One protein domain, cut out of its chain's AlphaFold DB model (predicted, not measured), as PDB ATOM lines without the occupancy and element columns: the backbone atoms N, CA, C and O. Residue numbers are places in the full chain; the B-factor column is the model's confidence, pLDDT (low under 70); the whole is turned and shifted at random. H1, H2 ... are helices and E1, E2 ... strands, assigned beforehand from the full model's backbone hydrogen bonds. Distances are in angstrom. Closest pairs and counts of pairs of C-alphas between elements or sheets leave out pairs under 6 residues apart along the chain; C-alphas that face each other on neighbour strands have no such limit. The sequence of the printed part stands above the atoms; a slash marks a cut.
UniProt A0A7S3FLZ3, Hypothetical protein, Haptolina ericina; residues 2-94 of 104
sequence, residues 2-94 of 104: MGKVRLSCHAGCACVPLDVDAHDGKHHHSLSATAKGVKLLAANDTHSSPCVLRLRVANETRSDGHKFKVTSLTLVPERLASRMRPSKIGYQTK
ATOM      1  N   MET A   2     241.928 213.347 215.802       77.12
ATOM      2  CA  MET A   2     241.518 214.015 214.562       77.12
ATOM      3  C   MET A   2     242.062 213.203 213.386       77.12
ATOM      4  O   MET A   2     243.196 212.736 213.436       77.12
ATOM      5  N   GLY A   3     241.252 212.984 212.356       86.06
ATOM      6  CA  GLY A   3     241.629 212.226 211.164       86.06
ATOM      7  C   GLY A   3     241.902 213.115 209.954       86.06
ATOM      8  O   GLY A   3     241.497 214.277 209.906       86.06
ATOM      9  N   LYS A   4     242.535 212.522 208.945       87.00
ATOM     10  CA  LYS A   4     242.584 213.057 207.583       87.00
ATOM     11  C   LYS A   4     241.450 212.446 206.764       87.00
ATOM     12  O   LYS A   4     241.107 211.281 206.969       87.00
ATOM     13  N   VAL A   5     240.877 213.196 205.830       89.25
ATOM     14  CA  VAL A   5     239.880 212.680 204.882       89.25
ATOM     15  C   VAL A   5     240.260 213.062 203.460       89.25
ATOM     16  O   VAL A   5     240.737 214.166 203.213       89.25
ATOM     17  N   ARG A   6     240.005 212.160 202.518       90.75
ATOM     18  CA  ARG A   6     240.086 212.424 201.084       90.75
ATOM     19  C   ARG A   6     238.685 212.549 200.510       90.75
ATOM     20  O   ARG A   6     237.900 211.602 200.584       90.75
ATOM     21  N   LEU A   7     238.386 213.700 199.926       89.88
ATOM     22  CA  LEU A   7     237.188 213.947 199.132       89.88
ATOM     23  C   LEU A   7     237.484 213.640 197.661       89.88
ATOM     24  O   LEU A   7     238.502 214.068 197.119       89.88
ATOM     25  N   SER A   8     236.581 212.923 197.000       91.56
ATOM     26  CA  SER A   8     236.681 212.590 195.574       91.56
ATOM     27  C   SER A   8     235.298 212.491 194.933       91.56
ATOM     28  O   SER A   8     234.317 212.216 195.621       91.56
ATOM     29  N   CYS A   9     235.217 212.704 193.620       89.44
ATOM     30  CA  CYS A   9     234.001 212.453 192.851       89.44
ATOM     31  C   CYS A   9     233.948 210.985 192.434       89.44
ATOM     32  O   CYS A   9     234.961 210.424 192.013       89.44
ATOM     33  N   HIS A  10     232.779 210.368 192.582       87.44
ATOM     34  CA  HIS A  10     232.583 208.945 192.330       87.44
ATOM     35  C   HIS A  10     231.673 208.672 191.129       87.44
ATOM     36  O   HIS A  10     232.019 207.835 190.302       87.44
ATOM     37  N   ALA A  11     230.544 209.378 191.017       86.00
ATOM     38  CA  ALA A  11     229.579 209.225 189.925       86.00
ATOM     39  C   ALA A  11     228.870 210.558 189.637       86.00
ATOM     40  O   ALA A  11     228.856 211.427 190.505       86.00
ATOM     41  N   GLY A  12     228.331 210.748 188.428       84.50
ATOM     42  CA  GLY A  12     227.549 211.937 188.030       84.50
ATOM     43  C   GLY A  12     228.317 213.269 187.968       84.50
ATOM     44  O   GLY A  12     227.791 214.288 187.520       84.50
ATOM     45  N   CYS A  13     229.577 213.294 188.400       86.94
ATOM     46  CA  CYS A  13     230.417 214.482 188.418       86.94
ATOM     47  C   CYS A  13     231.908 214.132 188.381       86.94
ATOM     48  O   CYS A  13     232.323 213.033 188.746       86.94
ATOM     49  N   ALA A  14     232.717 215.097 187.956       87.31
ATOM     50  CA  ALA A  14     234.170 215.050 188.005       87.31
ATOM     51  C   ALA A  14     234.692 216.188 188.887       87.31
ATOM     52  O   ALA A  14     234.168 217.297 188.848       87.31
ATOM     53  N   CYS A  15     235.733 215.925 189.672       86.81
ATOM     54  CA  CYS A  15     236.425 216.939 190.461       86.81
ATOM     55  C   CYS A  15     237.863 216.518 190.745       86.81
ATOM     56  O   CYS A  15     238.195 215.332 190.709       86.81
ATOM     57  N   VAL A  16     238.710 217.499 191.055       88.44
ATOM     58  CA  VAL A  16     240.054 217.232 191.570       88.44
ATOM     59  C   VAL A  16     239.915 216.732 193.012       88.44
ATOM     60  O   VAL A  16     239.262 217.415 193.809       88.44
ATOM     61  N   PRO A  17     240.482 215.562 193.367       89.38
ATOM     62  CA  PRO A  17     240.456 215.085 194.741       89.38
ATOM     63  C   PRO A  17     241.064 216.106 195.701       89.38
ATOM     64  O   PRO A  17     242.045 216.770 195.370       89.38
ATOM     65  N   LEU A  18     240.489 216.206 196.895       89.31
ATOM     66  CA  LEU A  18     240.935 217.128 197.931       89.31
ATOM     67  C   LEU A  18     241.224 216.353 199.213       89.31
ATOM     68  O   LEU A  18     240.324 215.728 199.773       89.31
ATOM     69  N   ASP A  19     242.460 216.437 199.686       89.12
ATOM     70  CA  ASP A  19     242.846 215.916 200.991       89.12
ATOM     71  C   ASP A  19     242.666 217.018 202.046       89.12
ATOM     72  O   ASP A  19     243.094 218.160 201.861       89.12
ATOM     73  N   VAL A  20     241.988 216.688 203.144       86.94
ATOM     74  CA  VAL A  20     241.678 217.603 204.246       86.94
ATOM     75  C   VAL A  20     242.211 217.001 205.538       86.94
ATOM     76  O   VAL A  20     241.743 215.946 205.978       86.94
ATOM     77  N   ASP A  21     243.176 217.676 206.160       86.44
ATOM     78  CA  ASP A  21     243.712 217.302 207.466       86.44
ATOM     79  C   ASP A  21     243.067 218.147 208.572       86.44
ATOM     80  O   ASP A  21     243.277 219.357 208.664       86.44
ATOM     81  N   ALA A  22     242.277 217.510 209.441       80.88
ATOM     82  CA  ALA A  22     241.637 218.199 210.559       80.88
ATOM     83  C   ALA A  22     242.643 218.748 211.595       80.88
ATOM     84  O   ALA A  22     242.266 219.604 212.394       80.88
ATOM     85  N   HIS A  23     243.909 218.314 211.560       79.94
ATOM     86  CA  HIS A  23     244.985 218.855 212.400       79.94
ATOM     87  C   HIS A  23     245.436 220.266 211.990       79.94
ATOM     88  O   HIS A  23     246.069 220.954 212.791       79.94
ATOM     89  N   ASP A  24     245.117 220.720 210.774       78.62
ATOM     90  CA  ASP A  24     245.592 222.011 210.248       78.62
ATOM     91  C   ASP A  24     244.773 223.216 210.748       78.62
ATOM     92  O   ASP A  24     245.156 224.376 210.565       78.62
ATOM     93  N   GLY A  25     243.657 222.963 211.437       70.06
ATOM     94  CA  GLY A  25     242.877 223.993 212.112       70.06
ATOM     95  C   GLY A  25     243.627 224.549 213.325       70.06
ATOM     96  O   GLY A  25     243.465 224.037 214.431       70.06
ATOM     97  N   LYS A  26     244.417 225.618 213.143       58.59
ATOM     98  CA  LYS A  26     245.133 226.336 214.219       58.59
ATOM     99  C   LYS A  26     244.161 226.926 215.256       58.59
ATOM    100  O   LYS A  26     243.879 228.114 215.215       58.59
ATOM    101  N   HIS A  27     243.683 226.118 216.204       54.19
ATOM    102  CA  HIS A  27     242.786 226.492 217.318       54.19
ATOM    103  C   HIS A  27     241.274 226.507 217.020       54.19
ATOM    104  O   HIS A  27     240.500 227.104 217.771       54.19
ATOM    105  N   HIS A  28     240.810 225.832 215.965       59.34
ATOM    106  CA  HIS A  28     239.377 225.734 215.666       59.34
ATOM    107  C   HIS A  28     238.864 224.297 215.764       59.34
ATOM    108  O   HIS A  28     239.466 223.369 215.240       59.34
ATOM    109  N   HIS A  29     237.703 224.123 216.404       67.94
ATOM    110  CA  HIS A  29     236.995 222.837 216.483       67.94
ATOM    111  C   HIS A  29     236.409 222.376 215.136       67.94
ATOM    112  O   HIS A  29     235.848 221.286 215.050       67.94
ATOM    113  N   SER A  30     236.499 223.209 214.097       71.06
ATOM    114  CA  SER A  30     236.060 222.902 212.742       71.06
ATOM    115  C   SER A  30     236.989 223.534 211.709       71.06
ATOM    116  O   SER A  30     237.481 224.650 211.881       71.06
ATOM    117  N   LEU A  31     237.202 222.802 210.619       77.38
ATOM    118  CA  LEU A  31     237.927 223.243 209.435       77.38
ATOM    119  C   LEU A  31     236.928 223.366 208.280       77.38
ATOM    120  O   LEU A  31     235.997 222.568 208.172       77.38
ATOM    121  N   SER A  32     237.122 224.358 207.414       77.88
ATOM    122  CA  SER A  32     236.382 224.484 206.158       77.88
ATOM    123  C   SER A  32     237.360 224.350 204.999       77.88
ATOM    124  O   SER A  32     238.425 224.963 205.017       77.88
ATOM    125  N   ALA A  33     237.003 223.535 204.010       76.62
ATOM    126  CA  ALA A  33     237.808 223.293 202.825       76.62
ATOM    127  C   ALA A  33     236.914 223.340 201.580       76.62
ATOM    128  O   ALA A  33     235.736 222.981 201.635       76.62
ATOM    129  N   THR A  34     237.467 223.793 200.457       79.56
ATOM    130  CA  THR A  34     236.721 223.971 199.207       79.56
ATOM    131  C   THR A  34     237.404 223.204 198.087       79.56
ATOM    132  O   THR A  34     238.521 223.536 197.694       79.56
ATOM    133  N   ALA A  35     236.718 222.195 197.551       77.75
ATOM    134  CA  ALA A  35     237.152 221.513 196.340       77.75
ATOM    135  C   ALA A  35     236.784 222.354 195.116       77.75
ATOM    136  O   ALA A  35     235.647 222.806 194.977       77.75
ATOM    137  N   LYS A  36     237.759 222.581 194.234       78.81
ATOM    138  CA  LYS A  36     237.573 223.350 192.999       78.81
ATOM    139  C   LYS A  36     237.289 222.423 191.819       78.81
ATOM    140  O   LYS A  36     237.688 221.261 191.813       78.81
ATOM    141  N   GLY A  37     236.635 222.973 190.797       76.25
ATOM    142  CA  GLY A  37     236.473 222.296 189.511       76.25
ATOM    143  C   GLY A  37     235.504 221.116 189.533       76.25
ATOM    144  O   GLY A  37     235.698 220.177 188.767       76.25
ATOM    145  N   VAL A  38     234.478 221.150 190.395       81.56
ATOM    146  CA  VAL A  38     233.369 220.189 190.327       81.56
ATOM    147  C   VAL A  38     232.579 220.456 189.048       81.56
ATOM    148  O   VAL A  38     231.961 221.509 188.899       81.56
ATOM    149  N   LYS A  39     232.614 219.505 188.120       84.12
ATOM    150  CA  LYS A  39     231.870 219.532 186.861       84.12
ATOM    151  C   LYS A  39     230.805 218.452 186.915       84.12
ATOM    152  O   LYS A  39     231.138 217.280 187.075       84.12
ATOM    153  N   LEU A  40     229.541 218.841 186.784       81.06
ATOM    154  CA  LEU A  40     228.470 217.879 186.546       81.06
ATOM    155  C   LEU A  40     228.698 217.269 185.164       81.06
ATOM    156  O   LEU A  40     228.903 218.001 184.191       81.06
ATOM    157  N   LEU A  41     228.726 215.943 185.091       79.00
ATOM    158  CA  LEU A  41     228.823 215.263 183.807       79.00
ATOM    159  C   LEU A  41     227.425 215.321 183.193       79.00
ATOM    160  O   LEU A  41     226.465 214.874 183.816       79.00
ATOM    161  N   ALA A  42     227.303 215.968 182.031       65.56
ATOM    162  CA  ALA A  42     226.018 216.140 181.372       65.56
ATOM    163  C   ALA A  42     225.372 214.771 181.160       65.56
ATOM    164  O   ALA A  42     225.957 213.873 180.554       65.56
ATOM    165  N   ALA A  43     224.162 214.627 181.680       58.22
ATOM    166  CA  ALA A  43     223.301 213.531 181.316       58.22
ATOM    167  C   ALA A  43     222.659 213.895 179.986       58.22
ATOM    168  O   ALA A  43     221.775 214.746 179.934       58.22
ATOM    169  N   ASN A  44     223.141 213.285 178.909       56.72
ATOM    170  CA  ASN A  44     222.476 213.395 177.613       56.72
ATOM    171  C   ASN A  44     221.107 212.692 177.598       56.72
ATOM    172  O   ASN A  44     220.369 212.853 176.636       56.72
ATOM    173  N   ASP A  45     220.746 211.992 178.677       50.62
ATOM    174  CA  ASP A  45     219.505 211.245 178.810       50.62
ATOM    175  C   ASP A  45     218.749 211.646 180.082       50.62
ATOM    176  O   ASP A  45     219.331 212.065 181.085       50.62
ATOM    177  N   THR A  46     217.436 211.425 180.065       55.78
ATOM    178  CA  THR A  46     216.463 211.557 181.169       55.78
ATOM    179  C   THR A  46     216.818 210.788 182.457       55.78
ATOM    180  O   THR A  46     216.082 210.862 183.438       55.78
ATOM    181  N   HIS A  47     217.963 210.100 182.490       55.28
ATOM    182  CA  HIS A  47     218.536 209.373 183.620       55.28
ATOM    183  C   HIS A  47     219.864 209.999 184.076       55.28
ATOM    184  O   HIS A  47     220.905 209.339 184.099       55.28
ATOM    185  N   SER A  48     219.860 211.284 184.445       63.75
ATOM    186  CA  SER A  48     221.056 211.891 185.031       63.75
ATOM    187  C   SER A  48     221.420 211.199 186.337       63.75
ATOM    188  O   SER A  48     220.669 211.283 187.309       63.75
ATOM    189  N   SER A  49     222.573 210.528 186.369       72.88
ATOM    190  CA  SER A  49     223.094 209.981 187.619       72.88
ATOM    191  C   SER A  49     223.375 211.129 188.600       72.88
ATOM    192  O   SER A  49     223.947 212.150 188.200       72.88
ATOM    193  N   PRO A  50     222.960 211.011 189.875       81.44
ATOM    194  CA  PRO A  50     223.260 212.030 190.871       81.44
ATOM    195  C   PRO A  50     224.779 212.185 191.029       81.44
ATOM    196  O   PRO A  50     225.529 211.216 190.901       81.44
ATOM    197  N   CYS A  51     225.243 213.402 191.328       82.88
ATOM    198  CA  CYS A  51     226.646 213.616 191.684       82.88
ATOM    199  C   CYS A  51     226.928 212.967 193.040       82.88
ATOM    200  O   CYS A  51     226.460 213.437 194.077       82.88
ATOM    201  N   VAL A  52     227.706 211.889 193.025       87.06
ATOM    202  CA  VAL A  52     228.118 211.157 194.220       87.06
ATOM    203  C   VAL A  52     229.523 211.592 194.604       87.06
ATOM    204  O   VAL A  52     230.483 211.408 193.851       87.06
ATOM    205  N   LEU A  53     229.646 212.134 195.811       87.62
ATOM    206  CA  LEU A  53     230.919 212.470 196.433       87.62
ATOM    207  C   LEU A  53     231.298 211.379 197.429       87.62
ATOM    208  O   LEU A  53     230.499 210.987 198.277       87.62
ATOM    209  N   ARG A  54     232.538 210.906 197.351       90.38
ATOM    210  CA  ARG A  54     233.097 209.919 198.271       90.38
ATOM    211  C   ARG A  54     234.075 210.602 199.216       90.38
ATOM    212  O   ARG A  54     235.069 211.181 198.774       90.38
ATOM    213  N   LEU A  55     233.800 210.483 200.513       90.38
ATOM    214  CA  LEU A  55     234.706 210.866 201.589       90.38
ATOM    215  C   LEU A  55     235.327 209.600 202.175       90.38
ATOM    216  O   LEU A  55     234.617 208.744 202.698       90.38
ATOM    217  N   ARG A  56     236.651 209.476 202.095       91.06
ATOM    218  CA  ARG A  56     237.393 208.355 202.678       91.06
ATOM    219  C   ARG A  56     238.287 208.864 203.793       91.06
ATOM    220  O   ARG A  56     239.190 209.655 203.540       91.06
ATOM    221  N   VAL A  57     238.044 208.402 205.015       88.50
ATOM    222  CA  VAL A  57     238.950 208.653 206.138       88.50
ATOM    223  C   VAL A  57     240.275 207.950 205.844       88.50
ATOM    224  O   VAL A  57     240.287 206.773 205.483       88.50
ATOM    225  N   ALA A  58     241.379 208.684 205.924       85.94
ATOM    226  CA  ALA A  58     242.695 208.139 205.653       85.94
ATOM    227  C   ALA A  58     243.170 207.267 206.821       85.94
ATOM    228  O   ALA A  58     242.950 207.585 207.994       85.94
ATOM    229  N   ASN A  59     243.902 206.209 206.477       82.19
ATOM    230  CA  ASN A  59     244.566 205.328 207.441       82.19
ATOM    231  C   ASN A  59     245.810 205.974 208.071       82.19
ATOM    232  O   ASN A  59     246.450 205.368 208.918       82.19
ATOM    233  N   GLU A  60     246.150 207.200 207.680       79.94
ATOM    234  CA  GLU A  60     247.239 207.984 208.247       79.94
ATOM    235  C   GLU A  60     246.663 209.187 208.997       79.94
ATOM    236  O   GLU A  60     245.801 209.911 208.495       79.94
ATOM    237  N   THR A  61     247.153 209.431 210.207       79.00
ATOM    238  CA  THR A  61     246.816 210.611 211.010       79.00
ATOM    239  C   THR A  61     248.014 211.005 211.868       79.00
ATOM    240  O   THR A  61     248.874 210.185 212.168       79.00
ATOM    241  N   ARG A  62     248.080 212.282 212.259       78.00
ATOM    242  CA  ARG A  62     249.081 212.802 213.206       78.00
ATOM    243  C   ARG A  62     248.743 212.470 214.668       78.00
ATOM    244  O   ARG A  62     249.488 212.855 215.559       78.00
ATOM    245  N   SER A  63     247.613 211.803 214.917       77.44
ATOM    246  CA  SER A  63     247.190 211.342 216.245       77.44
ATOM    247  C   SER A  63     246.926 209.838 216.256       77.44
ATOM    248  O   SER A  63     246.869 209.206 215.219       77.44
ATOM    249  N   ASP A  64     246.696 209.268 217.425       75.19
ATOM    250  CA  ASP A  64     246.302 207.875 217.674       75.19
ATOM    251  C   ASP A  64     244.872 207.503 217.210       75.19
ATOM    252  O   ASP A  64     244.388 206.412 217.504       75.19
ATOM    253  N   GLY A  65     244.158 208.383 216.494       69.81
ATOM    254  CA  GLY A  65     242.796 208.093 216.041       69.81
ATOM    255  C   GLY A  65     242.357 208.825 214.772       69.81
ATOM    256  O   GLY A  65     242.748 209.961 214.510       69.81
ATOM    257  N   HIS A  66     241.469 208.181 214.009       72.75
ATOM    258  CA  HIS A  66     241.036 208.591 212.662       72.75
ATOM    259  C   HIS A  66     239.689 209.332 212.634       72.75
ATOM    260  O   HIS A  66     238.984 209.343 211.629       72.75
ATOM    261  N   LYS A  67     239.267 209.945 213.743       78.00
ATOM    262  CA  LYS A  67     237.930 210.547 213.821       78.00
ATOM    263  C   LYS A  67     237.827 211.790 212.931       78.00
ATOM    264  O   LYS A  67     238.528 212.774 213.153       78.00
ATOM    265  N   PHE A  68     236.892 211.771 211.985       80.06
ATOM    266  CA  PHE A  68     236.543 212.920 211.151       80.06
ATOM    267  C   PHE A  68     235.030 213.157 211.216       80.06
ATOM    268  O   PHE A  68     234.251 212.229 211.007       80.06
ATOM    269  N   LYS A  69     234.599 214.383 211.536       83.81
ATOM    270  CA  LYS A  69     233.177 214.757 211.592       83.81
ATOM    271  C   LYS A  69     232.881 215.778 210.503       83.81
ATOM    272  O   LYS A  69     233.377 216.898 210.556       83.81
ATOM    273  N   VAL A  70     232.023 215.404 209.560       84.88
ATOM    274  CA  VAL A  70     231.475 216.336 208.573       84.88
ATOM    275  C   VAL A  70     230.358 217.133 209.240       84.88
ATOM    276  O   VAL A  70     229.401 216.554 209.747       84.88
ATOM    277  N   THR A  71     230.490 218.457 209.277       84.44
ATOM    278  CA  THR A  71     229.441 219.343 209.807       84.44
ATOM    279  C   THR A  71     228.483 219.813 208.724       84.44
ATOM    280  O   THR A  71     227.292 219.951 208.979       84.44
ATOM    281  N   SER A  72     229.001 220.078 207.525       81.81
ATOM    282  CA  SER A  72     228.230 220.550 206.380       81.81
ATOM    283  C   SER A  72     228.989 220.281 205.088       81.81
ATOM    284  O   SER A  72     230.218 220.357 205.058       81.81
ATOM    285  N   LEU A  73     228.247 220.027 204.016       81.12
ATOM    286  CA  LEU A  73     228.764 219.940 202.660       81.12
ATOM    287  C   LEU A  73     227.920 220.871 201.786       81.12
ATOM    288  O   LEU A  73     226.694 220.823 201.839       81.12
ATOM    289  N   THR A  74     228.564 221.744 201.014       79.38
ATOM    290  CA  THR A  74     227.859 222.758 200.224       79.38
ATOM    291  C   THR A  74     228.429 222.807 198.819       79.38
ATOM    292  O   THR A  74     229.633 222.982 198.635       79.38
ATOM    293  N   LEU A  75     227.548 222.674 197.830       77.88
ATOM    294  CA  LEU A  75     227.868 222.938 196.434       77.88
ATOM    295  C   LEU A  75     227.608 224.414 196.152       77.88
ATOM    296  O   LEU A  75     226.505 224.913 196.369       77.88
ATOM    297  N   VAL A  76     228.638 225.107 195.681       76.81
ATOM    298  CA  VAL A  76     228.576 226.539 195.392       76.81
ATOM    299  C   VAL A  76     228.888 226.736 193.911       76.81
ATOM    300  O   VAL A  76     229.964 226.323 193.471       76.81
ATOM    301  N   PRO A  77     227.995 227.371 193.131       75.69
ATOM    302  CA  PRO A  77     228.309 227.764 191.765       75.69
ATOM    303  C   PRO A  77     229.567 228.637 191.734       75.69
ATOM    304  O   PRO A  77     229.706 229.552 192.542       75.69
ATOM    305  N   GLU A  78     230.461 228.410 190.773       71.75
ATOM    306  CA  GLU A  78     231.762 229.096 190.700       71.75
ATOM    307  C   GLU A  78     231.637 230.631 190.721       71.75
ATOM    308  O   GLU A  78     232.405 231.322 191.389       71.75
ATOM    309  N   ARG A  79     230.587 231.166 190.088       72.38
ATOM    310  CA  ARG A  79     230.272 232.606 190.075       72.38
ATOM    311  C   ARG A  79     229.951 233.183 191.460       72.38
ATOM    312  O   ARG A  79     230.093 234.385 191.666       72.38
ATOM    313  N   LEU A  80     229.496 232.344 192.390       70.94
ATOM    314  CA  LEU A  80     229.175 232.709 193.771       70.94
ATOM    315  C   LEU A  80     230.315 232.364 194.741       70.94
ATOM    316  O   LEU A  80     230.408 232.969 195.808       70.94
ATOM    317  N   ALA A  81     231.217 231.456 194.358       66.75
ATOM    318  CA  ALA A  81     232.331 231.010 195.192       66.75
ATOM    319  C   ALA A  81     233.308 232.144 195.549       66.75
ATOM    320  O   ALA A  81     233.816 232.180 196.665       66.75
ATOM    321  N   SER A  82     233.513 233.118 194.658       63.38
ATOM    322  CA  SER A  82     234.358 234.297 194.919       63.38
ATOM    323  C   SER A  82     233.790 235.245 195.984       63.38
ATOM    324  O   SER A  82     234.527 236.057 196.541       63.38
ATOM    325  N   ARG A  83     232.490 235.139 196.290       61.44
ATOM    326  CA  ARG A  83     231.800 235.948 197.309       61.44
ATOM    327  C   ARG A  83     231.671 235.229 198.651       61.44
ATOM    328  O   ARG A  83     231.363 235.871 199.653       61.44
ATOM    329  N   MET A  84     231.914 233.920 198.690       56.41
ATOM    330  CA  MET A  84     231.860 233.142 199.922       56.41
ATOM    331  C   MET A  84     233.211 233.184 200.630       56.41
ATOM    332  O   MET A  84     234.174 232.541 200.219       56.41
ATOM    333  N   ARG A  85     233.280 233.924 201.742       54.72
ATOM    334  CA  ARG A  85     234.341 233.700 202.728       54.72
ATOM    335  C   ARG A  85     234.060 232.360 203.416       54.72
ATOM    336  O   ARG A  85     232.909 232.128 203.787       54.72
ATOM    337  N   PRO A  86     235.063 231.490 203.626       50.53
ATOM    338  CA  PRO A  86     234.885 230.317 204.471       50.53
ATOM    339  C   PRO A  86     234.560 230.829 205.874       50.53
ATOM    340  O   PRO A  86     235.408 231.388 206.568       50.53
ATOM    341  N   SER A  87     233.295 230.781 206.269       41.88
ATOM    342  CA  SER A  87     232.859 231.276 207.568       41.88
ATOM    343  C   SER A  87     231.739 230.403 208.099       41.88
ATOM    344  O   SER A  87     230.813 230.038 207.382       41.88
ATOM    345  N   LYS A  88     231.913 230.054 209.377       38.28
ATOM    346  CA  LYS A  88     231.002 229.324 210.257       38.28
ATOM    347  C   LYS A  88     229.556 229.731 209.982       38.28
ATOM    348  O   LYS A  88     229.199 230.806 210.422       38.28
ATOM    349  N   ILE A  89     228.747 228.922 209.306       33.88
ATOM    350  CA  ILE A  89     227.280 228.887 209.440       33.88
ATOM    351  C   ILE A  89     226.794 227.670 208.646       33.88
ATOM    352  O   ILE A  89     227.154 227.474 207.485       33.88
ATOM    353  N   GLY A  90     226.026 226.818 209.323       32.62
ATOM    354  CA  GLY A  90     225.426 225.623 208.750       32.62
ATOM    355  C   GLY A  90     224.172 225.942 207.946       32.62
ATOM    356  O   GLY A  90     223.435 226.866 208.273       32.62
ATOM    357  N   TYR A  91     223.914 225.111 206.939       32.41
ATOM    358  CA  TYR A  91     222.615 224.999 206.291       32.41
ATOM    359  C   TYR A  91     222.301 223.526 206.034       32.41
ATOM    360  O   TYR A  91     223.181 222.737 205.684       32.41
ATOM    361  N   GLN A  92     221.040 223.167 206.274       28.75
ATOM    362  CA  GLN A  92     220.494 221.829 206.081       28.75
ATOM    363  C   GLN A  92     220.432 221.493 204.589       28.75
ATOM    364  O   GLN A  92     219.722 222.153 203.835       28.75
ATOM    365  N   THR A  93     221.091 220.414 204.179       33.69
ATOM    366  CA  THR A  93     220.731 219.706 202.949       33.69
ATOM    367  C   THR A  93     219.950 218.459 203.346       33.69
ATOM    368  O   THR A  93     220.520 217.500 203.869       33.69
ATOM    369  N   LYS A  94     218.629 218.474 203.128       32.28
ATOM    370  CA  LYS A  94     217.858 217.231 202.992       32.28
ATOM    371  C   LYS A  94     218.467 216.450 201.822       32.28
ATOM    372  O   LYS A  94     218.595 217.009 200.738       32.28
TER     373      LYS A  94
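AT A GLANCE: This is residues 2 to 94 of the 104 residues of the protein "Hypothetical protein" of Haptolina ericina (UniProt A0A7S3FLZ3). Little of this model is regular structure: a narrow sheet of three strands has long loops around it, and the one-turn helix H1 lies off the sheet. The link from E2 to E3 loops out past one end of the sheet near Asp 45. The printed part has 93 residues, with E1, E2, E3, H1 along it, only 22 of them in named elements; the class is mostly strand, and the sheet's order is E2, E1, E3, antiparallel. It is only just loose, close to compact, with radius of gyration of the C-alphas 14.9 A and spans 47 by 31 by 24 A.

IN THESE COORDINATES: E1, residues 4 to 11, begins at C-alpha 4 (242.584, 213.057, 207.583) and is 22.3 A long. E2 is residues 18 to 21, 9.9 A; E3, residues 52 to 57, 16.3 A. H1, residues 78 to 81, 4.9 A, ends at C-alpha 81 (232.331, 231.010, 195.192).

HOW THE PARTS SIT: E1 and E2 form a hairpin, antiparallel at 158 degrees; N 7 and O 18 are 2.8 A apart. E1 and E3 are antiparallel at 156 degrees, with N 8 and O 54 2.9 A apart. Residues 13 to 14 pair antiparallel with 39 to 40. H1 is not on the sheet and is too short for an O i to N i+4 pair; its one O i to N i+3 pair is within range.

THE WHOLE: The farthest C-alphas, of His 27 and Asp 45, are 47.5 A apart. The printed part has no cut. The links E2 to E3 and E3 to H1 are long. Residues 26 to 29, 42 to 48, 65 and 81 to 94 have pLDDT under 70.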